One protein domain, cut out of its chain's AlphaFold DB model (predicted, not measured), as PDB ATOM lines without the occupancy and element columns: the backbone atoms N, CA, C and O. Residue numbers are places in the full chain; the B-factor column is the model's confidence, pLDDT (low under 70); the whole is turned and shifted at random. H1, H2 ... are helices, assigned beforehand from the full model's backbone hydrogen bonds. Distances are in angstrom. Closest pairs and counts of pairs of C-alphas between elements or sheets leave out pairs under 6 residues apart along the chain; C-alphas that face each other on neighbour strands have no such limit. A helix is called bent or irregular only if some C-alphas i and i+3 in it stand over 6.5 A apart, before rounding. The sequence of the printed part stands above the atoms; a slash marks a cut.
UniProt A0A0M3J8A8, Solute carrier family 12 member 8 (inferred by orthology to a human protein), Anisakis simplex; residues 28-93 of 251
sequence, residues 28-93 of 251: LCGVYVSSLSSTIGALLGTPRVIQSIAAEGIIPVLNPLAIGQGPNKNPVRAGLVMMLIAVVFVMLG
ATOM      1  N   LEU A  28      16.394 -17.631  55.145       89.88
ATOM      2  CA  LEU A  28      16.046 -18.249  53.872       89.88
ATOM      3  C   LEU A  28      16.358 -17.310  52.695       89.88
ATOM      4  O   LEU A  28      17.034 -17.716  51.749       89.88
ATOM      5  N   CYS A  29      15.973 -16.030  52.788       92.00
ATOM      6  CA  CYS A  29      16.348 -15.007  51.805       92.00
ATOM      7  C   CYS A  29      17.873 -14.892  51.641       92.00
ATOM      8  O   CYS A  29      18.364 -14.811  50.516       92.00
ATOM      9  N   GLY A  30      18.628 -14.917  52.743       92.75
ATOM     10  CA  GLY A  30      20.089 -14.865  52.724       92.75
ATOM     11  C   GLY A  30      20.724 -16.056  52.004       92.75
ATOM     12  O   GLY A  30      21.615 -15.860  51.177       92.75
ATOM     13  N   VAL A  31      20.240 -17.277  52.256       91.94
ATOM     14  CA  VAL A  31      20.711 -18.487  51.559       91.94
ATOM     15  C   VAL A  31      20.428 -18.386  50.059       91.94
ATOM     16  O   VAL A  31      21.342 -18.600  49.266       91.94
ATOM     17  N   TYR A  32      19.224 -17.961  49.655       94.19
ATOM     18  CA  TYR A  32      18.893 -17.769  48.236       94.19
ATOM     19  C   TYR A  32      19.793 -16.732  47.554       94.19
ATOM     20  O   TYR A  32      20.369 -17.015  46.502       94.19
ATOM     21  N   VAL A  33      19.948 -15.544  48.149       95.88
ATOM     22  CA  VAL A  33      20.788 -14.478  47.576       95.88
ATOM     23  C   VAL A  33      22.258 -14.905  47.511       95.88
ATOM     24  O   VAL A  33      22.917 -14.669  46.496       95.88
ATOM     25  N   SER A  34      22.767 -15.580  48.545       94.94
ATOM     26  CA  SER A  34      24.140 -16.099  48.584       94.94
ATOM     27  C   SER A  34      24.394 -17.132  47.480       94.94
ATOM     28  O   SER A  34      25.354 -17.006  46.711       94.94
ATOM     29  N   SER A  35      23.498 -18.112  47.329       93.88
ATOM     30  CA  SER A  35      23.608 -19.139  46.286       93.88
ATOM     31  C   SER A  35      23.518 -18.549  44.877       93.88
ATOM     32  O   SER A  35      24.308 -18.924  44.005       93.88
ATOM     33  N   LEU A  36      22.606 -17.598  44.648       94.38
ATOM     34  CA  LEU A  36      22.475 -16.914  43.357       94.38
ATOM     35  C   LEU A  36      23.734 -16.110  43.013       94.38
ATOM     36  O   LEU A  36      24.231 -16.216  41.893       94.38
ATOM     37  N   SER A  37      24.285 -15.365  43.976       96.06
ATOM     38  CA  SER A  37      25.514 -14.584  43.785       96.06
ATOM     39  C   SER A  37      26.699 -15.473  43.384       96.06
ATOM     40  O   SER A  37      27.355 -15.219  42.370       96.06
ATOM     41  N   SER A  38      26.911 -16.577  44.111       94.00
ATOM     42  CA  SER A  38      27.972 -17.549  43.804       94.00
ATOM     43  C   SER A  38      27.806 -18.164  42.406       94.00
ATOM     44  O   SER A  38      28.762 -18.259  41.631       94.00
ATOM     45  N   THR A  39      26.565 -18.497  42.035       92.00
ATOM     46  CA  THR A  39      26.255 -19.097  40.728       92.00
ATOM     47  C   THR A  39      26.501 -18.121  39.578       92.00
ATOM     48  O   THR A  39      27.074 -18.513  38.563       92.00
ATOM     49  N   ILE A  40      26.124 -16.846  39.725       93.31
ATOM     50  CA  ILE A  40      26.366 -15.819  38.697       93.31
ATOM     51  C   ILE A  40      27.871 -15.600  38.498       93.31
ATOM     52  O   ILE A  40      28.328 -15.503  37.357       93.31
ATOM     53  N   GLY A  41      28.652 -15.582  39.584       91.44
ATOM     54  CA  GLY A  41      30.112 -15.484  39.508       91.44
ATOM     55  C   GLY A  41      30.729 -16.618  38.682       91.44
ATOM     56  O   GLY A  41      31.504 -16.364  37.755       91.44
ATOM     57  N   ALA A  42      30.323 -17.861  38.954       91.12
ATOM     58  CA  ALA A  42      30.769 -19.023  38.186       91.12
ATOM     59  C   ALA A  42      30.293 -18.972  36.720       91.12
ATOM     60  O   ALA A  42      31.083 -19.198  35.802       91.12
ATOM     61  N   LEU A  43      29.033 -18.600  36.477       91.06
ATOM     62  CA  LEU A  43      28.444 -18.557  35.134       91.06
ATOM     63  C   LEU A  43      29.143 -17.547  34.210       91.06
ATOM     64  O   LEU A  43      29.260 -17.791  33.009       91.06
ATOM     65  N   LEU A  44      29.627 -16.427  34.755       90.62
ATOM     66  CA  LEU A  44      30.329 -15.395  33.984       90.62
ATOM     67  C   LEU A  44      31.836 -15.668  33.849       90.62
ATOM     68  O   LEU A  44      32.432 -15.322  32.824       90.62
ATOM     69  N   GLY A  45      32.455 -16.275  34.865       91.12
ATOM     70  CA  GLY A  45      33.895 -16.538  34.904       91.12
ATOM     71  C   GLY A  45      34.316 -17.797  34.146       91.12
ATOM     72  O   GLY A  45      35.239 -17.750  33.329       91.12
ATOM     73  N   THR A  46      33.632 -18.922  34.366       92.75
ATOM     74  CA  THR A  46      34.045 -20.231  33.833       92.75
ATOM     75  C   THR A  46      34.137 -20.274  32.301       92.75
ATOM     76  O   THR A  46      35.149 -20.761  31.793       92.75
ATOM     77  N   PRO A  47      33.180 -19.720  31.526       92.31
ATOM     78  CA  PRO A  47      33.283 -19.710  30.067       92.31
ATOM     79  C   PRO A  47      34.494 -18.934  29.548       92.31
ATOM     80  O   PRO A  47      35.062 -19.315  28.529       92.31
ATOM     81  N   ARG A  48      34.908 -17.868  30.250       91.38
ATOM     82  CA  ARG A  48      36.099 -17.086  29.889       91.38
ATOM     83  C   ARG A  48      37.373 -17.882  30.133       91.38
ATOM     84  O   ARG A  48      38.234 -17.903  29.265       91.38
ATOM     85  N   VAL A  49      37.468 -18.577  31.270       92.88
ATOM     86  CA  VAL A  49      38.615 -19.453  31.567       92.88
ATOM     87  C   VAL A  49      38.734 -20.556  30.512       92.88
ATOM     88  O   VAL A  49      39.809 -20.761  29.960       92.88
ATOM     89  N   ILE A  50      37.624 -21.210  30.160       91.19
ATOM     90  CA  ILE A  50      37.615 -22.261  29.130       91.19
ATOM     91  C   ILE A  50      37.971 -21.701  27.753       91.19
ATOM     92  O   ILE A  50      38.717 -22.338  27.015       91.19
ATOM     93  N   GLN A  51      37.473 -20.513  27.403       92.69
ATOM     94  CA  GLN A  51      37.837 -19.843  26.157       92.69
ATOM     95  C   GLN A  51      39.340 -19.539  26.102       92.69
ATOM     96  O   GLN A  51      39.949 -19.761  25.058       92.69
ATOM     97  N   SER A  52      39.937 -19.067  27.201       90.81
ATOM     98  CA  SER A  52      41.380 -18.816  27.285       90.81
ATOM     99  C   SER A  52      42.188 -20.102  27.115       90.81
ATOM    100  O   SER A  52      43.091 -20.129  26.288       90.81
ATOM    101  N   ILE A  53      41.807 -21.187  27.800       90.00
ATOM    102  CA  ILE A  53      42.462 -22.501  27.656       90.00
ATOM    103  C   ILE A  53      42.333 -23.021  26.217       90.00
ATOM    104  O   ILE A  53      43.287 -23.530  25.637       90.00
ATOM    105  N   ALA A  54      41.158 -22.873  25.603       89.50
ATOM    106  CA  ALA A  54      40.942 -23.267  24.216       89.50
ATOM    107  C   ALA A  54      41.781 -22.435  23.229       89.50
ATOM    108  O   ALA A  54      42.182 -22.946  22.184       89.50
ATOM    109  N   ALA A  55      42.052 -21.166  23.547       87.94
ATOM    110  CA  ALA A  55      42.872 -20.282  22.723       87.94
ATOM    111  C   ALA A  55      44.367 -20.643  22.754       87.94
ATOM    112  O   ALA A  55      45.077 -20.295  21.813       87.94
ATOM    113  N   GLU A  56      44.832 -21.374  23.772       88.06
ATOM    114  CA  GLU A  56      46.202 -21.910  23.822       88.06
ATOM    115  C   GLU A  56      46.432 -23.036  22.800       88.06
ATOM    116  O   GLU A  56      47.574 -23.394  22.523       88.06
ATOM    117  N   GLY A  57      45.372 -23.608  22.215       82.31
ATOM    118  CA  GLY A  57      45.477 -24.589  21.129       82.31
ATOM    119  C   GLY A  57      46.082 -25.943  21.525       82.31
ATOM    120  O   GLY A  57      46.326 -26.775  20.655       82.31
ATOM    121  N   ILE A  58      46.295 -26.190  22.823       83.56
ATOM    122  CA  ILE A  58      46.883 -27.432  23.354       83.56
ATOM    123  C   ILE A  58      45.961 -28.631  23.078       83.56
ATOM    124  O   ILE A  58      46.415 -29.711  22.696       83.56
ATOM    125  N   ILE A  59      44.645 -28.448  23.248       82.31
ATOM    126  CA  ILE A  59      43.634 -29.498  23.069       82.31
ATOM    127  C   ILE A  59      42.772 -29.161  21.840       82.31
ATOM    128  O   ILE A  59      41.878 -28.319  21.940       82.31
ATOM    129  N   PRO A  60      42.955 -29.845  20.693       79.50
ATOM    130  CA  PRO A  60      42.290 -29.487  19.437       79.50
ATOM    131  C   PRO A  60      40.764 -29.632  19.499       79.50
ATOM    132  O   PRO A  60      40.046 -28.936  18.785       79.50
ATOM    133  N   VAL A  61      40.256 -30.490  20.391       84.56
ATOM    134  CA  VAL A  61      38.816 -30.661  20.648       84.56
ATOM    135  C   VAL A  61      38.178 -29.384  21.217       84.56
ATOM    136  O   VAL A  61      36.993 -29.143  20.992       84.56
ATOM    137  N   LEU A  62      38.947 -28.539  21.916       85.38
ATOM    138  CA  LEU A  62      38.451 -27.300  22.521       85.38
ATOM    139  C   LEU A  62      38.529 -26.087  21.581       85.38
ATOM    140  O   LEU A  62      37.833 -25.105  21.821       85.38
ATOM    141  N   ASN A  63      39.271 -26.154  20.470       85.56
ATOM    142  CA  ASN A  63      39.407 -25.067  19.488       85.56
ATOM    143  C   ASN A  63      38.093 -24.364  19.073       85.56
ATOM    144  O   ASN A  63      38.086 -23.133  18.994       85.56
ATOM    145  N   PRO A  64      36.954 -25.053  18.837       85.88
ATOM    146  CA  PRO A  64      35.709 -24.359  18.495       85.88
ATOM    147  C   PRO A  64      35.175 -23.436  19.605       85.88
ATOM    148  O   PRO A  64      34.404 -22.520  19.293       85.88
ATOM    149  N   LEU A  65      35.577 -23.652  20.866       86.94
ATOM    150  CA  LEU A  65      35.198 -22.845  22.034       86.94
ATOM    151  C   LEU A  65      36.080 -21.598  22.201       86.94
ATOM    152  O   LEU A  65      35.644 -20.650  22.851       86.94
ATOM    153  N   ALA A  66      37.267 -21.554  21.582       85.69
ATOM    154  CA  ALA A  66      38.165 -20.393  21.616       85.69
ATOM    155  C   ALA A  66      37.587 -19.168  20.876       85.69
ATOM    156  O   ALA A  66      37.957 -18.021  21.142       85.69
ATOM    157  N   ILE A  67      36.664 -19.402  19.937       86.12
ATOM    158  CA  ILE A  67      36.091 -18.370  19.068       86.12
ATOM    159  C   ILE A  67      35.115 -17.495  19.870       86.12
ATOM    160  O   ILE A  67      33.969 -17.874  20.122       86.12
ATOM    161  N   GLY A  68      35.582 -16.302  20.246       85.25
ATOM    162  CA  GLY A  68      34.772 -15.256  20.868       85.25
ATOM    163  C   GLY A  68      33.965 -14.453  19.847       85.25
ATOM    164  O   GLY A  68      34.394 -14.280  18.707       85.25
ATOM    165  N   GLN A  69      32.804 -13.936  20.257       83.56
ATOM    166  CA  GLN A  69      31.946 -13.104  19.403       83.56
ATOM    167  C   GLN A  69      32.001 -11.618  19.789       83.56
ATOM    168  O   GLN A  69      31.950 -11.262  20.968       83.56
ATOM    169  N   GLY A  70      32.044 -10.751  18.774       86.06
ATOM    170  CA  GLY A  70      31.986  -9.295  18.920       86.06
ATOM    171  C   GLY A  70      33.288  -8.630  19.401       86.06
ATOM    172  O   GLY A  70      34.293  -9.311  19.617       86.06
ATOM    173  N   PRO A  71      33.272  -7.296  19.597       81.88
ATOM    174  CA  PRO A  71      34.459  -6.515  19.974       81.88
ATOM    175  C   PRO A  71      35.095  -6.948  21.302       81.88
ATOM    176  O   PRO A  71      36.306  -6.867  21.463       81.88
ATOM    177  N   ASN A  72      34.283  -7.453  22.238       84.25
ATOM    178  CA  ASN A  72      34.724  -7.903  23.562       84.25
ATOM    179  C   ASN A  72      35.057  -9.410  23.624       84.25
ATOM    180  O   ASN A  72      35.198  -9.963  24.711       84.25
ATOM    181  N   LYS A  73      35.127 -10.101  22.472       86.31
ATOM    182  CA  LYS A  73      35.393 -11.552  22.370       86.31
ATOM    183  C   LYS A  73      34.550 -12.396  23.338       86.31
ATOM    184  O   LYS A  73      35.069 -13.300  23.986       86.31
ATOM    185  N   ASN A  74      33.249 -12.126  23.427       89.56
ATOM    186  CA  ASN A  74      32.379 -12.780  24.404       89.56
ATOM    187  C   ASN A  74      32.347 -14.315  24.194       89.56
ATOM    188  O   ASN A  74      32.125 -14.753  23.056       89.56
ATOM    189  N   PRO A  75      32.509 -15.134  25.259       91.75
ATOM    190  CA  PRO A  75      32.564 -16.602  25.197       91.75
ATOM    191  C   PRO A  75      31.180 -17.242  24.998       91.75
ATOM    192  O   PRO A  75      30.735 -18.053  25.809       91.75
ATOM    193  N   VAL A  76      30.459 -16.899  23.927       90.19
ATOM    194  CA  VAL A  76      29.084 -17.394  23.710       90.19
ATOM    195  C   VAL A  76      29.057 -18.920  23.554       90.19
ATOM    196  O   VAL A  76      28.227 -19.592  24.162       90.19
ATOM    197  N   ARG A  77      29.997 -19.488  22.786       89.75
ATOM    198  CA  ARG A  77      30.069 -20.939  22.540       89.75
ATOM    199  C   ARG A  77      30.458 -21.723  23.788       89.75
ATOM    200  O   ARG A  77      29.777 -22.683  24.131       89.75
ATOM    201  N   ALA A  78      31.513 -21.292  24.483       91.56
ATOM    202  CA  ALA A  78      31.914 -21.898  25.749       91.56
ATOM    203  C   ALA A  78      30.796 -21.774  26.800       91.56
ATOM    204  O   ALA A  78      30.511 -22.737  27.504       91.56
ATOM    205  N   GLY A  79      30.101 -20.632  26.848       92.44
ATOM    206  CA  GLY A  79      28.963 -20.412  27.742       92.44
ATOM    207  C   GLY A  79      27.800 -21.362  27.471       92.44
ATOM    208  O   GLY A  79      27.270 -21.953  28.406       92.44
ATOM    209  N   LEU A  80      27.447 -21.575  26.200       91.94
ATOM    210  CA  LEU A  80      26.380 -22.504  25.816       91.94
ATOM    211  C   LEU A  80      26.717 -23.954  26.189       91.94
ATOM    212  O   LEU A  80      25.868 -24.655  26.733       91.94
ATOM    213  N   VAL A  81      27.957 -24.392  25.946       92.19
ATOM    214  CA  VAL A  81      28.417 -25.736  26.338       92.19
ATOM    215  C   VAL A  81      28.374 -25.902  27.860       92.19
ATOM    216  O   VAL A  81      27.839 -26.895  28.350       92.19
ATOM    217  N   MET A  82      28.863 -24.915  28.616       92.75
ATOM    218  CA  MET A  82      28.827 -24.959  30.082       92.75
ATOM    219  C   MET A  82      27.406 -24.957  30.638       92.75
ATOM    220  O   MET A  82      27.127 -25.684  31.589       92.75
ATOM    221  N   MET A  83      26.498 -24.195  30.027       91.50
ATOM    222  CA  MET A  83      25.083 -24.201  30.394       91.50
ATOM    223  C   MET A  83      24.453 -25.579  30.164       91.50
ATOM    224  O   MET A  83      23.759 -26.083  31.043       91.50
ATOM    225  N   LEU A  84      24.727 -26.221  29.022       92.69
ATOM    226  CA  LEU A  84      24.230 -27.569  28.732       92.69
ATOM    227  C   LEU A  84      24.714 -28.579  29.783       92.69
ATOM    228  O   LEU A  84      23.918 -29.345  30.324       92.69
ATOM    229  N   ILE A  85      26.010 -28.549  30.102       91.69
ATOM    230  CA  ILE A  85      26.617 -29.430  31.106       91.69
ATOM    231  C   ILE A  85      25.994 -29.183  32.490       91.69
ATOM    232  O   ILE A  85      25.643 -30.137  33.186       91.69
ATOM    233  N   ALA A  86      25.798 -27.918  32.876       90.69
ATOM    234  CA  ALA A  86      25.160 -27.564  34.141       90.69
ATOM    235  C   ALA A  86      23.720 -28.092  34.229       90.69
ATOM    236  O   ALA A  86      23.345 -28.669  35.248       90.69
ATOM    237  N   VAL A  87      22.932 -27.964  33.155       91.62
ATOM    238  CA  VAL A  87      21.562 -28.501  33.097       91.62
ATOM    239  C   VAL A  87      21.560 -30.018  33.287       91.62
ATOM    240  O   VAL A  87      20.774 -30.516  34.090       91.62
ATOM    241  N   VAL A  88      22.469 -30.751  32.632       91.69
ATOM    242  CA  VAL A  88      22.588 -32.211  32.806       91.69
ATOM    243  C   VAL A  88      22.864 -32.575  34.268       91.69
ATOM    244  O   VAL A  88      22.201 -33.460  34.807       91.69
ATOM    245  N   PHE A  89      23.782 -31.874  34.941       89.19
ATOM    246  CA  PHE A  89      24.074 -32.132  36.356       89.19
ATOM    247  C   PHE A  89      22.908 -31.791  37.286       89.19
ATOM    248  O   PHE A  89      22.651 -32.539  38.226       89.19
ATOM    249  N   VAL A  90      22.169 -30.714  37.013       89.31
ATOM    250  CA  VAL A  90      20.966 -30.359  37.784       89.31
ATOM    251  C   VAL A  90      19.878 -31.426  37.628       89.31
ATOM    252  O   VAL A  90      19.226 -31.776  38.612       89.31
ATOM    253  N   MET A  91      19.714 -32.004  36.431       88.81
ATOM    254  CA  MET A  91      18.716 -33.055  36.194       88.81
ATOM    255  C   MET A  91      18.993 -34.360  36.957       88.81
ATOM    256  O   MET A  91      18.052 -35.105  37.217       88.81
ATOM    257  N   LEU A  92      20.239 -34.636  37.366       85.38
ATOM    258  CA  LEU A  92      20.571 -35.816  38.180       85.38
ATOM    259  C   LEU A  92      20.019 -35.735  39.616       85.38
ATOM    260  O   LEU A  92      19.950 -36.756  40.296       85.38
ATOM    261  N   GLY A  93      19.621 -34.546  40.091       81.38
ATOM    262  CA  GLY A  93      18.810 -34.339  41.300       81.38
ATOM    263  C   GLY A  93      19.441 -34.715  42.651       81.38
ATOM    264  O   GLY A  93      18.873 -34.394  43.694       81.38
TER     265      GLY A  93
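What this domain is: This is residues 28 to 93 of the 251 residues of the protein "Solute carrier family 12 member 8 (inferred by orthology to a human protein)" of Anisakis simplex (UniProt A0A0M3J8A8). Two long helices, H1 and H3, make an open V, with the short helix H2 packed at its closed end beside the arm H1b and the first part of H3. H1 is bent but runs nearly straight; its residues 28 to 42 and, on the other limb, residues 87 to 93 stick out. The printed part has 66 residues with three named helices, in the order H1, H2, H3, and no named strand; its class is all helix. It is loose, with a radius of gyration of the C-alphas of 14.1 A, and only just elongated, spanning 44 by 29 by 18 A.

How they stand to each other: H1, residues 28 to 55, was assigned as one helix by its hydrogen bonds but is bent: C-alphas 44 and 47 are 6.5 A apart. Its arms, H1a of residues 28 to 44 and H1b of residues 47 to 55, stand at a shallow tilt of 19 degrees. H3, residues 76 to 91, touches H1b with residues 76 to 82 alone, at a steep tilt of 56 degrees, opposite ways; the closest C-alphas, of Pro 47 and Gly 79, are 5.0 A apart. H1a and H3 are close but not clearly touching, 7.6 A between the closest C-alphas, of Leu 43 and Gly 79. H2, residues 60 to 66, touches H1b, closest at the C-alphas of Gln 51 and Ala 66, 4.6 A. H2 and H3 touch about perpendicular, at 73 degrees, closest at the C-alphas of Leu 65 and Ala 78, 5.0 A. Every O i to N i+4 pair is within hydrogen-bond range in H1a, H1b and H3; in H2 0 of 3 are, beside 3 of 4 O i to N i+3 pairs.

Where its parts are: H1a begins at C-alpha 28 (16.046, -18.249, 53.872) and is 24.7 A long; H1b is 12.1 A. H2 is irregular, C-alphas 61 and 64 being 7.3 A apart. H3, 22.6 A long, ends at C-alpha 91 (18.716, -33.055, 36.194).

The domain as a whole: The farthest C-alphas, of Leu 28 and Pro 60, are 44.7 A apart. The printed part has no cut and no long link. No printed residue is under pLDDT 70.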